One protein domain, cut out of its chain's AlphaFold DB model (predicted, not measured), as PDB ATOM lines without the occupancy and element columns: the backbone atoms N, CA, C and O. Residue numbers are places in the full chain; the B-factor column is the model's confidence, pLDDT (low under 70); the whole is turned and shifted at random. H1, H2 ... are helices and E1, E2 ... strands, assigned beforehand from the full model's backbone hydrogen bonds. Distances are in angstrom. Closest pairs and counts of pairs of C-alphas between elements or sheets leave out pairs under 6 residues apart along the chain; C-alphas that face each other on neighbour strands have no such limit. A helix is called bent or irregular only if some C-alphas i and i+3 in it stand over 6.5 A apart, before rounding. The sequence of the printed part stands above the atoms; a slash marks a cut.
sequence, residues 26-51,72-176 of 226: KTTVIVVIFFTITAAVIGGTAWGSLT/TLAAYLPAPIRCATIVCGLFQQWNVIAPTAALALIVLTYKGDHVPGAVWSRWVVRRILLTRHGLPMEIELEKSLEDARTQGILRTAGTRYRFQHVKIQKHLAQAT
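What this domain is: This is residues 26 to 51 and 72 to 176 of the 226 residues of an uncharacterized protein of Kibdelosporangium phytohabitans (UniProt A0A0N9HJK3). This is a loose, elongated model with two unlike ends joined by H5: at one end the helices H1, H3 and H4 pack as a small cluster, and at the other a strand hairpin, E1 and E2, has H6 before it and H7 after it. H5 packs on H4 with its first residues, and its last residues, 128 to 132, stick out towards the thin link to H6. The printed part has 131 residues with seven named helices and two named strands, in the order H1 H2 H3 H4 H5 H6 E1 E2 H7, and is mostly helix; the two-stranded sheet is antiparallel. The radius of gyration of the C-alphas is 19.7 A, and the spans are 62 by 34 by 25 A.

Where its parts are: H1, residues 26 to 50, begins with C-alpha 26 at (57.455, 119.728, 144.275) and is 36.3 A long. H2 is residues 72 to 76, and H3, residues 79 to 90, is 16.4 A long. H4, residues 94 to 110, is 25.6 A long and only just irregular: C-alphas 95 and 98 are 6.8 A apart. H5, residues 117 to 132, is 22.8 A long, and H6, residues 138 to 150, is 17.9 A long. E1 is residues 154 to 157 and E2 residues 160 to 163. H7, residues 166 to 176, is 15.3 A long and ends with C-alpha 176 at (65.382, 97.863, 100.026).

How they stand to each other: H1, with residues 32 to 43 alone, touches H3; the closest C-alphas, of Thr 36 and Pro 80, are 5.7 A apart. The two run opposite ways at a shallow tilt of 33 degrees, only just short of steep. H3 and H4 form a helical hairpin at a shallow tilt of 18 degrees, with the closest C-alphas, of Ile 81 and Ala 101, 6.2 A apart. H1 and H4 are close but not clearly touching, at 7.6 A between the C-alphas of Thr 36 and Ala 104. H2 touches no helix and meets H3 only through their link. H4 touches H5 at a steep tilt of 52 degrees, opposite ways, closest at the C-alphas of Thr 109 and Ala 118, 5.8 A. H5 and H6 are apart. The closest C-alphas of H6 and E1, those of Ala 148 and Leu 154, are 5.9 A apart, and H6 and E2 are near each other, with 5 pairs within 10 A. E1 and E2 form a hairpin, with N 155 and O 162 at 2.8 A and N 162 and O 155 at 2.9 A, within hydrogen-bond range. The closest C-alphas of E2 and H7, those of Phe 163 and Gln 169, are 6.6 A apart. Every O i to N i+4 pair is within hydrogen-bond range in H1, H2, H3, H5, H6 and H7, and 11 of 13 are in H4.

The domain as a whole: The two C-alphas farthest apart, of Thr 27 and Lys 167, are 62.4 A apart. Residues 52 to 71 are not printed, and C-alphas 51 and 72 are 13.9 A apart across this cut. Of the links that are printed whole, none is long. The mean pLDDT of the printed part is 73.2, and 47 residues are under 70, among them residues 72 to 85 and 105 to 124.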
ATOM      1  N   LYS A  26      56.250 118.980 144.654       78.94
ATOM      2  CA  LYS A  26      57.455 119.728 144.275       78.94
ATOM      3  C   LYS A  26      58.727 119.071 144.803       78.94
ATOM      4  O   LYS A  26      59.658 118.865 144.029       78.94
ATOM      5  N   THR A  27      58.759 118.697 146.080       78.94
ATOM      6  CA  THR A  27      59.908 118.019 146.699       78.94
ATOM      7  C   THR A  27      60.190 116.689 146.011       78.94
ATOM      8  O   THR A  27      61.337 116.396 145.681       78.94
ATOM      9  N   THR A  28      59.141 115.922 145.707       75.88
ATOM     10  CA  THR A  28      59.270 114.639 145.004       75.88
ATOM     11  C   THR A  28      59.873 114.829 143.609       75.88
ATOM     12  O   THR A  28      60.838 114.155 143.251       75.88
ATOM     13  N   VAL A  29      59.370 115.798 142.838       75.81
ATOM     14  CA  VAL A  29      59.885 116.104 141.494       75.81
ATOM     15  C   VAL A  29      61.341 116.584 141.545       75.81
ATOM     16  O   VAL A  29      62.156 116.123 140.746       75.81
ATOM     17  N   ILE A  30      61.698 117.452 142.498       79.94
ATOM     18  CA  ILE A  30      63.074 117.951 142.663       79.94
ATOM     19  C   ILE A  30      64.037 116.801 142.969       79.94
ATOM     20  O   ILE A  30      65.087 116.707 142.333       79.94
ATOM     21  N   VAL A  31      63.675 115.901 143.889       76.88
ATOM     22  CA  VAL A  31      64.508 114.742 144.247       76.88
ATOM     23  C   VAL A  31      64.707 113.822 143.043       76.88
ATOM     24  O   VAL A  31      65.836 113.418 142.767       76.88
ATOM     25  N   VAL A  32      63.647 113.541 142.279       73.31
ATOM     26  CA  VAL A  32      63.733 112.708 141.069       73.31
ATOM     27  C   VAL A  32      64.645 113.346 140.021       73.31
ATOM     28  O   VAL A  32      65.519 112.667 139.478       73.31
ATOM     29  N   ILE A  33      64.493 114.646 139.754       76.12
ATOM     30  CA  ILE A  33      65.338 115.371 138.793       76.12
ATOM     31  C   ILE A  33      66.798 115.360 139.253       76.12
ATOM     32  O   ILE A  33      67.678 114.987 138.477       76.12
ATOM     33  N   PHE A  34      67.059 115.717 140.513       80.50
ATOM     34  CA  PHE A  34      68.409 115.769 141.072       80.50
ATOM     35  C   PHE A  34      69.102 114.406 141.002       80.50
ATOM     36  O   PHE A  34      70.249 114.308 140.558       80.50
ATOM     37  N   PHE A  35      68.395 113.337 141.369       72.75
ATOM     38  CA  PHE A  35      68.931 111.981 141.322       72.75
ATOM     39  C   PHE A  35      69.199 111.521 139.884       72.75
ATOM     40  O   PHE A  35      70.249 110.944 139.603       72.75
ATOM     41  N   THR A  36      68.302 111.852 138.950       71.44
ATOM     42  CA  THR A  36      68.472 111.542 137.521       71.44
ATOM     43  C   THR A  36      69.695 112.253 136.937       71.44
ATOM     44  O   THR A  36      70.487 111.630 136.228       71.44
ATOM     45  N   ILE A  37      69.890 113.536 137.264       75.12
ATOM     46  CA  ILE A  37      71.062 114.313 136.837       75.12
ATOM     47  C   ILE A  37      72.338 113.728 137.445       75.12
ATOM     48  O   ILE A  37      73.306 113.499 136.723       75.12
ATOM     49  N   THR A  38      72.336 113.435 138.746       73.38
ATOM     50  CA  THR A  38      73.507 112.884 139.448       73.38
ATOM     51  C   THR A  38      73.917 111.530 138.865       73.38
ATOM     52  O   THR A  38      75.088 111.320 138.548       73.38
ATOM     53  N   ALA A  39      72.953 110.636 138.621       71.56
ATOM     54  CA  ALA A  39      73.197 109.348 137.974       71.56
ATOM     55  C   ALA A  39      73.738 109.505 136.541       71.56
ATOM     56  O   ALA A  39      74.612 108.742 136.128       71.56
ATOM     57  N   ALA A  40      73.257 110.500 135.787       70.44
ATOM     58  CA  ALA A  40      73.763 110.794 134.447       70.44
ATOM     59  C   ALA A  40      75.213 111.307 134.471       70.44
ATOM     60  O   ALA A  40      76.016 110.883 133.640       70.44
ATOM     61  N   VAL A  41      75.563 112.172 135.430       73.19
ATOM     62  CA  VAL A  41      76.935 112.683 135.599       73.19
ATOM     63  C   VAL A  41      77.885 111.549 135.972       73.19
ATOM     64  O   VAL A  41      78.869 111.346 135.265       73.19
ATOM     65  N   ILE A  42      77.559 110.763 137.005       73.62
ATOM     66  CA  ILE A  42      78.393 109.635 137.455       73.62
ATOM     67  C   ILE A  42      78.549 108.592 136.341       73.62
ATOM     68  O   ILE A  42      79.651 108.100 136.097       73.62
ATOM     69  N   GLY A  43      77.463 108.278 135.628       69.31
ATOM     70  CA  GLY A  43      77.500 107.357 134.493       69.31
ATOM     71  C   GLY A  43      78.381 107.866 133.349       69.31
ATOM     72  O   GLY A  43      79.149 107.094 132.782       69.31
ATOM     73  N   GLY A  44      78.319 109.165 133.042       66.31
ATOM     74  CA  GLY A  44      79.165 109.793 132.029       66.31
ATOM     75  C   GLY A  44      80.648 109.790 132.403       66.31
ATOM     76  O   GLY A  44      81.487 109.455 131.566       66.31
ATOM     77  N   THR A  45      80.979 110.102 133.660       70.06
ATOM     78  CA  THR A  45      82.373 110.122 134.135       70.06
ATOM     79  C   THR A  45      82.969 108.722 134.242       70.06
ATOM     80  O   THR A  45      84.110 108.518 133.838       70.06
ATOM     81  N   ALA A  46      82.197 107.740 134.721       70.12
ATOM     82  CA  ALA A  46      82.645 106.349 134.775       70.12
ATOM     83  C   ALA A  46      82.894 105.787 133.367       70.12
ATOM     84  O   ALA A  46      83.878 105.087 133.145       70.12
ATOM     85  N   TRP A  47      82.047 106.143 132.394       58.91
ATOM     86  CA  TRP A  47      82.220 105.718 131.006       58.91
ATOM     87  C   TRP A  47      83.484 106.295 130.362       58.91
ATOM     88  O   TRP A  47      84.208 105.564 129.690       58.91
ATOM     89  N   GLY A  48      83.781 107.579 130.600       60.72
ATOM     90  CA  GLY A  48      84.999 108.219 130.086       60.72
ATOM     91  C   GLY A  48      86.288 107.537 130.557       60.72
ATOM     92  O   GLY A  48      87.267 107.524 129.821       60.72
ATOM     93  N   SER A  49      86.260 106.905 131.735       59.91
ATOM     94  CA  SER A  49      87.384 106.130 132.272       59.91
ATOM     95  C   SER A  49      87.514 104.724 131.672       59.91
ATOM     96  O   SER A  49      88.582 104.133 131.770       59.91
ATOM     97  N   LEU A  50      86.452 104.170 131.079       55.72
ATOM     98  CA  LEU A  50      86.456 102.838 130.454       55.72
ATOM     99  C   LEU A  50      86.814 102.877 128.966       55.72
ATOM    100  O   LEU A  50      87.180 101.853 128.395       55.72
ATOM    101  N   THR A  51      86.701 104.041 128.328       57.19
ATOM    102  CA  THR A  51      87.073 104.239 126.922       57.19
ATOM    103  C   THR A  51      88.475 104.811 126.770       57.19
ATOM    104  O   THR A  51      88.700 105.597 125.850       57.19
ATOM    105  N   THR A  72      78.271  93.052 132.301       54.16
ATOM    106  CA  THR A  72      78.602  94.404 131.845       54.16
ATOM    107  C   THR A  72      77.393  95.010 131.149       54.16
ATOM    108  O   THR A  72      76.991  96.108 131.506       54.16
ATOM    109  N   LEU A  73      76.696  94.273 130.278       52.88
ATOM    110  CA  LEU A  73      75.421  94.715 129.686       52.88
ATOM    111  C   LEU A  73      74.348  95.034 130.738       52.88
ATOM    112  O   LEU A  73      73.658  96.048 130.632       52.88
ATOM    113  N   ALA A  74      74.231  94.203 131.774       52.78
ATOM    114  CA  ALA A  74      73.332  94.439 132.890       52.78
ATOM    115  C   ALA A  74      73.783  95.650 133.698       52.78
ATOM    116  O   ALA A  74      72.917  96.412 134.090       52.78
ATOM    117  N   ALA A  75      75.083  95.885 133.904       54.91
ATOM    118  CA  ALA A  75      75.629  97.100 134.510       54.91
ATOM    119  C   ALA A  75      75.424  98.344 133.621       54.91
ATOM    120  O   ALA A  75      75.240  99.436 134.157       54.91
ATOM    121  N   TYR A  76      75.333  98.168 132.302       52.56
ATOM    122  CA  TYR A  76      75.128  99.212 131.291       52.56
ATOM    123  C   TYR A  76      73.667  99.481 130.929       52.56
ATOM    124  O   TYR A  76      73.386 100.445 130.216       52.56
ATOM    125  N   LEU A  77      72.718  98.695 131.450       55.78
ATOM    126  CA  LEU A  77      71.302  99.053 131.413       55.78
ATOM    127  C   LEU A  77      71.193 100.424 132.085       55.78
ATOM    128  O   LEU A  77      71.618 100.515 133.241       55.78
ATOM    129  N   PRO A  78      70.733 101.481 131.389       64.75
ATOM    130  CA  PRO A  78      71.030 102.859 131.754       64.75
ATOM    131  C   PRO A  78      70.749 103.045 133.239       64.75
ATOM    132  O   PRO A  78      69.602 102.946 133.673       64.75
ATOM    133  N   ALA A  79      71.818 103.238 134.015       63.50
ATOM    134  CA  ALA A  79      71.771 103.469 135.451       63.50
ATOM    135  C   ALA A  79      70.612 104.395 135.877       63.50
ATOM    136  O   ALA A  79      69.959 104.061 136.867       63.50
ATOM    137  N   PRO A  80      70.253 105.463 135.123       62.88
ATOM    138  CA  PRO A  80      69.080 106.274 135.449       62.88
ATOM    139  C   PRO A  80      67.741 105.521 135.412       62.88
ATOM    140  O   PRO A  80      66.895 105.812 136.246       62.88
ATOM    141  N   ILE A  81      67.529 104.538 134.526       68.12
ATOM    142  CA  ILE A  81      66.280 103.753 134.497       68.12
ATOM    143  C   ILE A  81      66.189 102.857 135.732       68.12
ATOM    144  O   ILE A  81      65.151 102.842 136.385       68.12
ATOM    145  N   ARG A  82      67.275 102.163 136.103       69.62
ATOM    146  CA  ARG A  82      67.286 101.330 137.319       69.62
ATOM    147  C   ARG A  82      67.123 102.173 138.580       69.62
ATOM    148  O   ARG A  82      66.296 101.841 139.425       69.62
ATOM    149  N   CYS A  83      67.823 103.302 138.656       68.00
ATOM    150  CA  CYS A  83      67.639 104.294 139.713       68.00
ATOM    151  C   CYS A  83      66.189 104.780 139.797       68.00
ATOM    152  O   CYS A  83      65.599 104.727 140.872       68.00
ATOM    153  N   ALA A  84      65.588 105.178 138.673       68.69
ATOM    154  CA  ALA A  84      64.200 105.625 138.631       68.69
ATOM    155  C   ALA A  84      63.232 104.518 139.076       68.69
ATOM    156  O   ALA A  84      62.345 104.784 139.879       68.69
ATOM    157  N   THR A  85      63.425 103.267 138.640       69.19
ATOM    158  CA  THR A  85      62.579 102.145 139.080       69.19
ATOM    159  C   THR A  85      62.729 101.832 140.567       69.19
ATOM    160  O   THR A  85      61.725 101.561 141.219       69.19
ATOM    161  N   ILE A  86      63.944 101.912 141.126       75.00
ATOM    162  CA  ILE A  86      64.191 101.684 142.558       75.00
ATOM    163  C   ILE A  86      63.542 102.797 143.382       75.00
ATOM    164  O   ILE A  86      62.826 102.508 144.337       75.00
ATOM    165  N   VAL A  87      63.729 104.060 142.986       71.94
ATOM    166  CA  VAL A  87      63.121 105.213 143.661       71.94
ATOM    167  C   VAL A  87      61.594 105.135 143.577       71.94
ATOM    168  O   VAL A  87      60.928 105.168 144.606       71.94
ATOM    169  N   CYS A  88      61.010 104.939 142.393       71.38
ATOM    170  CA  CYS A  88      59.555 104.812 142.259       71.38
ATOM    171  C   CYS A  88      58.987 103.599 143.018       71.38
ATOM    172  O   CYS A  88      57.894 103.700 143.574       71.38
ATOM    173  N   GLY A  89      59.721 102.481 143.066       74.94
ATOM    174  CA  GLY A  89      59.358 101.297 143.845       74.94
ATOM    175  C   GLY A  89      59.361 101.562 145.352       74.94
ATOM    176  O   GLY A  89      58.407 101.185 146.030       74.94
ATOM    177  N   LEU A  90      60.370 102.284 145.858       76.06
ATOM    178  CA  LEU A  90      60.445 102.716 147.261       76.06
ATOM    179  C   LEU A  90      59.261 103.606 147.660       76.06
ATOM    180  O   LEU A  90      58.770 103.497 148.778       76.06
ATOM    181  N   PHE A  91      58.768 104.441 146.743       75.75
ATOM    182  CA  PHE A  91      57.608 105.307 146.984       75.75
ATOM    183  C   PHE A  91      56.257 104.668 146.602       75.75
ATOM    184  O   PHE A  91      55.232 105.335 146.709       75.75
ATOM    185  N   GLN A  92      56.225 103.406 146.146       78.62
ATOM    186  CA  GLN A  92      55.025 102.722 145.619       78.62
ATOM    187  C   GLN A  92      54.274 103.493 144.509       78.62
ATOM    188  O   GLN A  92      53.099 103.247 144.234       78.62
ATOM    189  N   GLN A  93      54.949 104.403 143.810       74.38
ATOM    190  CA  GLN A  93      54.348 105.282 142.804       74.38
ATOM    191  C   GLN A  93      54.488 104.705 141.385       74.38
ATOM    192  O   GLN A  93      55.129 105.281 140.505       74.38
ATOM    193  N   TRP A  94      53.858 103.553 141.142       76.62
ATOM    194  CA  TRP A  94      53.984 102.810 139.877       76.62
ATOM    195  C   TRP A  94      53.490 103.583 138.644       76.62
ATOM    196  O   TRP A  94      54.069 103.462 137.565       76.62
ATOM    197  N   ASN A  95      52.488 104.451 138.810       75.12
ATOM    198  CA  ASN A  95      51.913 105.245 137.716       75.12
ATOM    199  C   ASN A  95      52.882 106.293 137.143       75.12
ATOM    200  O   ASN A  95      52.690 106.774 136.028       75.12
ATOM    201  N   VAL A  96      53.932 106.643 137.888       71.56
ATOM    202  CA  VAL A  96      54.886 107.699 137.516       71.56
ATOM    203  C   VAL A  96      56.119 107.117 136.820       71.56
ATOM    204  O   VAL A  96      56.879 107.848 136.190       71.56
ATOM    205  N   ILE A  97      56.301 105.793 136.840       70.25
ATOM    206  CA  ILE A  97      57.469 105.127 136.243       70.25
ATOM    207  C   ILE A  97      57.527 105.374 134.736       70.25
ATOM    208  O   ILE A  97      58.564 105.785 134.218       70.25
ATOM    209  N   ALA A  98      56.411 105.164 134.033       71.12
ATOM    210  CA  ALA A  98      56.346 105.308 132.582       71.12
ATOM    211  C   ALA A  98      56.698 106.731 132.090       71.12
ATOM    212  O   ALA A  98      57.599 106.844 131.252       71.12
ATOM    213  N   PRO A  99      56.080 107.823 132.595       71.19
ATOM    214  CA  PRO A  99      56.427 109.173 132.148       71.19
ATOM    215  C   PRO A  99      57.853 109.572 132.542       71.19
ATOM    216  O   PRO A  99      58.546 110.205 131.747       71.19
ATOM    217  N   THR A 100      58.333 109.156 133.718       69.75
ATOM    218  CA  THR A 100      59.693 109.489 134.181       69.75
ATOM    219  C   THR A 100      60.759 108.783 133.341       69.75
ATOM    220  O   THR A 100      61.733 109.408 132.921       69.75
ATOM    221  N   ALA A 101      60.551 107.502 133.017       69.94
ATOM    222  CA  ALA A 101      61.439 106.746 132.136       69.94
ATOM    223  C   ALA A 101      61.447 107.313 130.707       69.94
ATOM    224  O   ALA A 101      62.512 107.438 130.100       69.94
ATOM    225  N   ALA A 102      60.281 107.705 130.182       73.69
ATOM    226  CA  ALA A 102      60.178 108.342 128.872       73.69
ATOM    227  C   ALA A 102      60.932 109.680 128.830       73.69
ATOM    228  O   ALA A 102      61.698 109.927 127.900       73.69
ATOM    229  N   LEU A 103      60.774 110.519 129.857       71.50
ATOM    230  CA  LEU A 103      61.441 111.817 129.936       71.50
ATOM    231  C   LEU A 103      62.961 111.662 130.082       71.50
ATOM    232  O   LEU A 103      63.710 112.351 129.391       71.50
ATOM    233  N   ALA A 104      63.422 110.701 130.889       70.81
ATOM    234  CA  ALA A 104      64.841 110.367 130.992       70.81
ATOM    235  C   ALA A 104      65.427 109.946 129.632       70.81
ATOM    236  O   ALA A 104      66.493 110.430 129.257       70.81
ATOM    237  N   LEU A 105      64.717 109.112 128.861       69.19
ATOM    238  CA  LEU A 105      65.129 108.712 127.506       69.19
ATOM    239  C   LEU A 105      65.173 109.898 126.527       69.19
ATOM    240  O   LEU A 105      66.105 109.993 125.726       69.19
ATOM    241  N   ILE A 106      64.208 110.820 126.598       69.94
ATOM    242  CA  ILE A 106      64.186 112.038 125.769       69.94
ATOM    243  C   ILE A 106      65.382 112.942 126.100       69.94
ATOM    244  O   ILE A 106      66.108 113.368 125.204       69.94
ATOM    245  N   VAL A 107      65.661 113.184 127.382       69.75
ATOM    246  CA  VAL A 107      66.822 113.991 127.801       69.75
ATOM    247  C   VAL A 107      68.138 113.336 127.362       69.75
ATOM    248  O   VAL A 107      69.035 114.025 126.875       69.75
ATOM    249  N   LEU A 108      68.232 112.004 127.452       62.38
ATOM    250  CA  LEU A 108      69.405 111.244 127.006       62.38
ATOM    251  C   LEU A 108      69.600 111.248 125.481       62.38
ATOM    252  O   LEU A 108      70.700 110.974 125.010       62.38
ATOM    253  N   THR A 109      68.548 111.510 124.702       62.66
ATOM    254  CA  THR A 109      68.617 111.586 123.232       62.66
ATOM    255  C   THR A 109      68.836 113.012 122.728       62.66
ATOM    256  O   THR A 109      69.364 113.179 121.631       62.66
ATOM    257  N   TYR A 110      68.484 114.034 123.515       66.69
ATOM    258  CA  TYR A 110      68.586 115.440 123.109       66.69
ATOM    259  C   TYR A 110      70.021 115.995 123.171       66.69
ATOM    260  O   TYR A 110      70.393 116.842 122.359       66.69
ATOM    261  N   LYS A 111      70.870 115.510 124.091       56.19
ATOM    262  CA  LYS A 111      72.287 115.914 124.144       56.19
ATOM    263  C   LYS A 111      73.125 115.143 123.116       56.19
ATOM    264  O   LYS A 111      73.729 114.142 123.467       56.19
ATOM    265  N   GLY A 112      73.123 115.669 121.887       48.97
ATOM    266  CA  GLY A 112      74.193 115.720 120.872       48.97
ATOM    267  C   GLY A 112      75.099 114.503 120.627       48.97
ATOM    268  O   GLY A 112      75.553 113.828 121.543       48.97
ATOM    269  N   ASP A 113      75.486 114.313 119.362       54.41
ATOM    270  CA  ASP A 113      76.336 113.224 118.839       54.41
ATOM    271  C   ASP A 113      77.744 113.082 119.487       54.41
ATOM    272  O   ASP A 113      78.540 112.247 119.066       54.41
ATOM    273  N   HIS A 114      78.063 113.860 120.526       55.19
ATOM    274  CA  HIS A 114      79.332 113.833 121.260       55.19
ATOM    275  C   HIS A 114      79.348 112.895 122.473       55.19
ATOM    276  O   HIS A 114      80.418 112.649 123.023       55.19
ATOM    277  N   VAL A 115      78.200 112.358 122.902       54.00
ATOM    278  CA  VAL A 115      78.161 111.358 123.977       54.00
ATOM    279  C   VAL A 115      77.952 109.978 123.349       54.00
ATOM    280  O   VAL A 115      76.876 109.727 122.804       54.00
ATOM    281  N   PRO A 116      78.918 109.041 123.444       54.81
ATOM    282  CA  PRO A 116      78.786 107.684 122.895       54.81
ATOM    283  C   PRO A 116      77.520 106.940 123.367       54.81
ATOM    284  O   PRO A 116      77.009 106.062 122.671       54.81
ATOM    285  N   GLY A 117      76.955 107.335 124.515       52.88
ATOM    286  CA  GLY A 117      75.676 106.837 125.029       52.88
ATOM    287  C   GLY A 117      74.449 107.169 124.163       52.88
ATOM    288  O   GLY A 117      73.455 106.443 124.221       52.88
ATOM    289  N   ALA A 118      74.513 108.194 123.306       57.19
ATOM    290  CA  ALA A 118      73.427 108.548 122.387       57.19
ATOM    291  C   ALA A 118      73.179 107.461 121.323       57.19
ATOM    292  O   ALA A 118      72.054 107.279 120.849       57.19
ATOM    293  N   VAL A 119      74.213 106.687 120.971       58.44
ATOM    294  CA  VAL A 119      74.082 105.536 120.063       58.44
ATOM    295  C   VAL A 119      73.237 104.441 120.717       58.44
ATOM    296  O   VAL A 119      72.373 103.852 120.067       58.44
ATOM    297  N   TRP A 120      73.427 104.223 122.020       58.84
ATOM    298  CA  TRP A 120      72.672 103.250 122.807       58.84
ATOM    299  C   TRP A 120      71.223 103.676 123.033       58.84
ATOM    300  O   TRP A 120      70.322 102.860 122.857       58.84
ATOM    301  N   SER A 121      70.965 104.946 123.355       57.56
ATOM    302  CA  SER A 121      69.588 105.433 123.513       57.56
ATOM    303  C   SER A 121      68.818 105.367 122.191       57.56
ATOM    304  O   SER A 121      67.700 104.851 122.164       57.56
ATOM    305  N   ARG A 122      69.437 105.760 121.067       65.88
ATOM    306  CA  ARG A 122      68.867 105.557 119.722       65.88
ATOM    307  C   ARG A 122      68.607 104.084 119.416       65.88
ATOM    308  O   ARG A 122      67.577 103.771 118.817       65.88
ATOM    309  N   TRP A 123      69.506 103.184 119.812       67.62
ATOM    310  CA  TRP A 123      69.332 101.743 119.629       67.62
ATOM    311  C   TRP A 123      68.153 101.195 120.448       67.62
ATOM    312  O   TRP A 123      67.305 100.498 119.889       67.62
ATOM    313  N   VAL A 124      68.025 101.581 121.723       67.81
ATOM    314  CA  VAL A 124      66.890 101.197 122.584       67.81
ATOM    315  C   VAL A 124      65.572 101.749 122.037       67.81
ATOM    316  O   VAL A 124      64.599 101.007 121.924       67.81
ATOM    317  N   VAL A 125      65.531 103.023 121.638       70.31
ATOM    318  CA  VAL A 125      64.327 103.634 121.046       70.31
ATOM    319  C   VAL A 125      63.937 102.915 119.757       70.31
ATOM    320  O   VAL A 125      62.767 102.571 119.582       70.31
ATOM    321  N   ARG A 126      64.903 102.613 118.877       73.62
ATOM    322  CA  ARG A 126      64.644 101.790 117.688       73.62
ATOM    323  C   ARG A 126      64.074 100.433 118.068       73.62
ATOM    324  O   ARG A 126      63.111 100.019 117.441       73.62
ATOM    325  N   ARG A 127      64.608  99.761 119.088       67.94
ATOM    326  CA  ARG A 127      64.071  98.476 119.554       67.94
ATOM    327  C   ARG A 127      62.629  98.568 120.013       67.94
ATOM    328  O   ARG A 127      61.816  97.780 119.551       67.94
ATOM    329  N   ILE A 128      62.301  99.544 120.853       69.81
ATOM    330  CA  ILE A 128      60.927  99.746 121.330       69.81
ATOM    331  C   ILE A 128      59.981  99.978 120.144       69.81
ATOM    332  O   ILE A 128      58.897  99.400 120.091       69.81
ATOM    333  N   LEU A 129      60.409 100.777 119.162       72.31
ATOM    334  CA  LEU A 129      59.645 100.996 117.933       72.31
ATOM    335  C   LEU A 129      59.489  99.703 117.117       72.31
ATOM    336  O   LEU A 129      58.379  99.389 116.703       72.31
ATOM    337  N   LEU A 130      60.559  98.924 116.925       73.81
ATOM    338  CA  LEU A 130      60.523  97.648 116.199       73.81
ATOM    339  C   LEU A 130      59.573  96.643 116.872       73.81
ATOM    340  O   LEU A 130      58.748  96.041 116.187       73.81
ATOM    341  N   THR A 131      59.622  96.519 118.201       74.50
ATOM    342  CA  THR A 131      58.697  95.670 118.967       74.50
ATOM    343  C   THR A 131      57.252  96.135 118.796       74.50
ATOM    344  O   THR A 131      56.359  95.315 118.593       74.50
ATOM    345  N   ARG A 132      57.005  97.452 118.797       76.81
ATOM    346  CA  ARG A 132      55.668  98.014 118.553       76.81
ATOM    347  C   ARG A 132      55.159  97.740 117.133       76.81
ATOM    348  O   ARG A 132      53.953  97.634 116.938       76.81
ATOM    349  N   HIS A 133      56.058  97.605 116.161       81.06
ATOM    350  CA  HIS A 133      55.738  97.220 114.785       81.06
ATOM    351  C   HIS A 133      55.652  95.697 114.571       81.06
ATOM    352  O   HIS A 133      55.488  95.263 113.434       81.06
ATOM    353  N   GLY A 134      55.738  94.886 115.635       76.69
ATOM    354  CA  GLY A 134      55.605  93.428 115.555       76.69
ATOM    355  C   GLY A 134      56.800  92.727 114.908       76.69
ATOM    356  O   GLY A 134      56.661  91.605 114.426       76.69
ATOM    357  N   LEU A 135      57.964  93.380 114.861       76.31
ATOM    358  CA  LEU A 135      59.175  92.759 114.334       76.31
ATOM    359  C   LEU A 135      59.773  91.793 115.371       76.31
ATOM    360  O   LEU A 135      59.723  92.085 116.572       76.31
ATOM    361  N   PRO A 136      60.332  90.655 114.919       68.81
ATOM    362  CA  PRO A 136      60.827  89.603 115.797       68.81
ATOM    363  C   PRO A 136      61.902  90.137 116.751       68.81
ATOM    364  O   PRO A 136      62.779  90.921 116.370       68.81
ATOM    365  N   MET A 137      61.804  89.730 118.017       71.38
ATOM    366  CA  MET A 137      62.756  90.097 119.069       71.38
ATOM    367  C   MET A 137      64.172  89.615 118.710       71.38
ATOM    368  O   MET A 137      64.342  88.646 117.979       71.38
ATOM    369  N   GLU A 138      65.209  90.268 119.254       68.81
ATOM    370  CA  GLU A 138      66.629  89.986 118.928       68.81
ATOM    371  C   GLU A 138      66.992  88.514 118.994       68.81
ATOM    372  O   GLU A 138      67.801  88.064 118.207       68.81
ATOM    373  N   ILE A 139      66.386  87.785 119.925       73.56
ATOM    374  CA  ILE A 139      66.657  86.370 120.150       73.56
ATOM    375  C   ILE A 139      66.297  85.559 118.903       73.56
ATOM    376  O   ILE A 139      67.054  84.690 118.480       73.56
ATOM    377  N   GLU A 140      65.165  85.871 118.274       79.06
ATOM    378  CA  GLU A 140      64.736  85.215 117.039       79.06
ATOM    379  C   GLU A 140      65.586  85.666 115.852       79.06
ATOM    380  O   GLU A 140      65.896  84.858 114.978       79.06
ATOM    381  N   LEU A 141      66.021  86.929 115.845       79.94
ATOM    382  CA  LEU A 141      66.918  87.447 114.816       79.94
ATOM    383  C   LEU A 141      68.318  86.825 114.912       79.94
ATOM    384  O   LEU A 141      68.854  86.400 113.897       79.94
ATOM    385  N   GLU A 142      68.910  86.746 116.102       80.81
ATOM    386  CA  GLU A 142      70.212  86.113 116.335       80.81
ATOM    387  C   GLU A 142      70.148  84.626 116.008       80.81
ATOM    388  O   GLU A 142      71.022  84.129 115.300       80.81
ATOM    389  N   LYS A 143      69.077  83.938 116.422       84.81
ATOM    390  CA  LYS A 143      68.852  82.542 116.048       84.81
ATOM    391  C   LYS A 143      68.730  82.383 114.531       84.81
ATOM    392  O   LYS A 143      69.395  81.529 113.963       84.81
ATOM    393  N   SER A 144      67.964  83.242 113.861       83.94
ATOM    394  CA  SER A 144      67.828  83.217 112.400       83.94
ATOM    395  C   SER A 144      69.148  83.520 111.679       83.94
ATOM    396  O   SER A 144      69.453  82.895 110.662       83.94
ATOM    397  N   LEU A 145      69.960  84.444 112.201       85.06
ATOM    398  CA  LEU A 145      71.284  84.755 111.659       85.06
ATOM    399  C   LEU A 145      72.267  83.595 111.855       85.06
ATOM    400  O   LEU A 145      73.058  83.324 110.950       85.06
ATOM    401  N   GLU A 146      72.213  82.905 112.993       84.81
ATOM    402  CA  GLU A 146      73.053  81.735 113.255       84.81
ATOM    403  C   GLU A 146      72.593  80.515 112.441       84.81
ATOM    404  O   GLU A 146      73.426  79.824 111.854       84.81
ATOM    405  N   ASP A 147      71.287  80.310 112.267       91.81
ATOM    406  CA  ASP A 147      70.736  79.292 111.362       91.81
ATOM    407  C   ASP A 147      71.164  79.568 109.906       91.81
ATOM    408  O   ASP A 147      71.672  78.690 109.209       91.81
ATOM    409  N   ALA A 148      71.081  80.817 109.444       87.25
ATOM    410  CA  ALA A 148      71.556  81.193 108.111       87.25
ATOM    411  C   ALA A 148      73.085  81.059 107.961       87.25
ATOM    412  O   ALA A 148      73.594  80.819 106.860       87.25
ATOM    413  N   ARG A 149      73.845  81.196 109.053       89.19
ATOM    414  CA  ARG A 149      75.292  80.951 109.069       89.19
ATOM    415  C   ARG A 149      75.610  79.460 108.988       89.19
ATOM    416  O   ARG A 149      76.469  79.086 108.192       89.19
ATOM    417  N   THR A 150      74.933  78.615 109.766       91.31
ATOM    418  CA  THR A 150      75.124  77.152 109.727       91.31
ATOM    419  C   THR A 150      74.720  76.568 108.374       91.31
ATOM    420  O   THR A 150      75.359  75.636 107.893       91.31
ATOM    421  N   GLN A 151      73.756  77.192 107.692       93.19
ATOM    422  CA  GLN A 151      73.383  76.884 106.307       93.19
ATOM    423  C   GLN A 151      74.356  77.441 105.246       93.19
ATOM    424  O   GLN A 151      74.159  77.216 104.053       93.19
ATOM    425  N   GLY A 152      75.397  78.187 105.636       91.50
ATOM    426  CA  GLY A 152      76.391  78.751 104.713       91.50
ATOM    427  C   GLY A 152      75.898  79.942 103.879       91.50
ATOM    428  O   GLY A 152      76.555  80.348 102.922       91.50
ATOM    429  N   ILE A 153      74.753  80.536 104.222       91.75
ATOM    430  CA  ILE A 153      74.213  81.718 103.530       91.75
ATOM    431  C   ILE A 153      75.004  82.973 103.939       91.75
ATOM    432  O   ILE A 153      75.293  83.857 103.117       91.75
ATOM    433  N   LEU A 154      75.376  83.042 105.220       92.44
ATOM    434  CA  LEU A 154      76.136  84.133 105.825       92.44
ATOM    435  C   LEU A 154      77.555  83.688 106.187       92.44
ATOM    436  O   LEU A 154      77.767  82.640 106.789       92.44
ATOM    437  N   ARG A 155      78.532  84.549 105.894       89.75
ATOM    438  CA  ARG A 155      79.919  84.421 106.341       89.75
ATOM    439  C   ARG A 155      80.261  85.563 107.290       89.75
ATOM    440  O   ARG A 155      79.980  86.728 107.007       89.75
ATOM    441  N   THR A 156      80.908  85.243 108.402       87.44
ATOM    442  CA  THR A 156      81.404  86.239 109.357       87.44
ATOM    443  C   THR A 156      82.728  86.816 108.852       87.44
ATOM    444  O   THR A 156      83.665  86.073 108.557       87.44
ATOM    445  N   ALA A 157      82.809  88.139 108.720       84.75
ATOM    446  CA  ALA A 157      84.020  88.866 108.352       84.75
ATOM    447  C   ALA A 157      84.311  89.904 109.446       84.75
ATOM    448  O   ALA A 157      83.791  91.022 109.415       84.75
ATOM    449  N   GLY A 158      85.098  89.504 110.448       84.88
ATOM    450  CA  GLY A 158      85.306  90.294 111.665       84.88
ATOM    451  C   GLY A 158      84.033  90.361 112.514       84.88
ATOM    452  O   GLY A 158      83.423  89.335 112.791       84.88
ATOM    453  N   THR A 159      83.608  91.571 112.887       77.69
ATOM    454  CA  THR A 159      82.381  91.826 113.670       77.69
ATOM    455  C   THR A 159      81.111  91.945 112.819       77.69
ATOM    456  O   THR A 159      80.042  92.252 113.342       77.69
ATOM    457  N   ARG A 160      81.206  91.741 111.497       81.31
ATOM    458  CA  ARG A 160      80.090  91.928 110.560       81.31
ATOM    459  C   ARG A 160      79.746  90.628 109.841       81.31
ATOM    460  O   ARG A 160      80.631  89.906 109.379       81.31
ATOM    461  N   TYR A 161      78.451  90.378 109.675       81.69
ATOM    462  CA  TYR A 161      77.947  89.327 108.797       81.69
ATOM    463  C   TYR A 161      77.907  89.830 107.350       81.69
ATOM    464  O   TYR A 161      77.471  90.951 107.078       81.69
ATOM    465  N   ARG A 162      78.378  89.011 106.406       87.31
ATOM    466  CA  ARG A 162      78.292  89.269 104.963       87.31
ATOM    467  C   ARG A 162      77.629  88.083 104.278       87.31
ATOM    468  O   ARG A 162      78.002  86.941 104.519       87.31
ATOM    469  N   PHE A 163      76.687  88.346 103.379       89.88
ATOM    470  CA  PHE A 163      76.116  87.301 102.528       89.88
ATOM    471  C   PHE A 163      77.187  86.741 101.598       89.88
ATOM    472  O   PHE A 163      77.854  87.510 100.901       89.88
ATOM    473  N   GLN A 164      77.328  85.417 101.553       90.00
ATOM    474  CA  GLN A 164      78.313  84.766 100.689       90.00
ATOM    475  C   GLN A 164      77.917  84.854  99.209       90.00
ATOM    476  O   GLN A 164      78.771  84.806  98.327       90.00
ATOM    477  N   HIS A 165      76.621  84.981  98.918       91.19
ATOM    478  CA  HIS A 165      76.097  84.944  97.555       91.19
ATOM    479  C   HIS A 165      75.728  86.343  97.051       91.19
ATOM    480  O   HIS A 165      74.794  86.980  97.539       91.19
ATOM    481  N   VAL A 166      76.406  86.785  95.988       88.88
ATOM    482  CA  VAL A 166      76.150  88.073  95.313       88.88
ATOM    483  C   VAL A 166      74.703  88.185  94.813       88.88
ATOM    484  O   VAL A 166      74.141  89.278  94.794       88.88
ATOM    485  N   LYS A 167      74.066  87.065  94.440       87.44
ATOM    486  CA  LYS A 167      72.655  87.050  94.016       87.44
ATOM    487  C   LYS A 167      71.708  87.490  95.138       87.44
ATOM    488  O   LYS A 167      70.829  88.306  94.883       87.44
ATOM    489  N   ILE A 168      71.932  87.021  96.369       86.94
ATOM    490  CA  ILE A 168      71.128  87.403  97.541       86.94
ATOM    491  C   ILE A 168      71.339  88.883  97.860       86.94
ATOM    492  O   ILE A 168      70.373  89.607  98.067       86.94
ATOM    493  N   GLN A 169      72.586  89.365  97.800       87.56
ATOM    494  CA  GLN A 169      72.879  90.790  97.987       87.56
ATOM    495  C   GLN A 169      72.149  91.665  96.959       87.56
ATOM    496  O   GLN A 169      71.545  92.665  97.333       87.56
ATOM    497  N   LYS A 170      72.160  91.277  95.673       87.38
ATOM    498  CA  LYS A 170      71.424  91.996  94.620       87.38
ATOM    499  C   LYS A 170      69.919  91.985  94.870       87.38
ATOM    500  O   LYS A 170      69.283  93.018  94.694       87.38
ATOM    501  N   HIS A 171      69.367  90.853  95.299       87.81
ATOM    502  CA  HIS A 171      67.942  90.733  95.582       87.81
ATOM    503  C   HIS A 171      67.514  91.598  96.780       87.81
ATOM    504  O   HIS A 171      66.568  92.372  96.673       87.81
ATOM    505  N   LEU A 172      68.263  91.564  97.886       84.31
ATOM    506  CA  LEU A 172      67.989  92.399  99.063       84.31
ATOM    507  C   LEU A 172      68.184  93.894  98.778       84.31
ATOM    508  O   LEU A 172      67.390  94.720  99.226       84.31
ATOM    509  N   ALA A 173      69.198  94.257  97.988       85.31
ATOM    510  CA  ALA A 173      69.402  95.637  97.551       85.31
ATOM    511  C   ALA A 173      68.244  96.146  96.673       85.31
ATOM    512  O   ALA A 173      67.898  97.325  96.738       85.31
ATOM    513  N   GLN A 174      67.624  95.267  95.877       83.69
ATOM    514  CA  GLN A 174      66.426  95.594  95.100       83.69
ATOM    515  C   GLN A 174      65.184  95.730  95.986       83.69
ATOM    516  O   GLN A 174      64.417  96.661  95.777       83.69
ATOM    517  N   ALA A 175      65.021  94.874  96.998       80.56
ATOM    518  CA  ALA A 175      63.904  94.952  97.944       80.56
ATOM    519  C   ALA A 175      63.968  96.185  98.867       80.56
ATOM    520  O   ALA A 175      62.937  96.679  99.309       80.56
ATOM    521  N   THR A 176      65.174  96.688  99.156       76.56
ATOM    522  CA  THR A 176      65.382  97.863 100.026       76.56
ATOM    523  C   THR A 176      65.235  99.185  99.271       76.56
ATOM    524  O   THR A 176      65.116 100.238  99.899       76.56
TER     525      THR A 176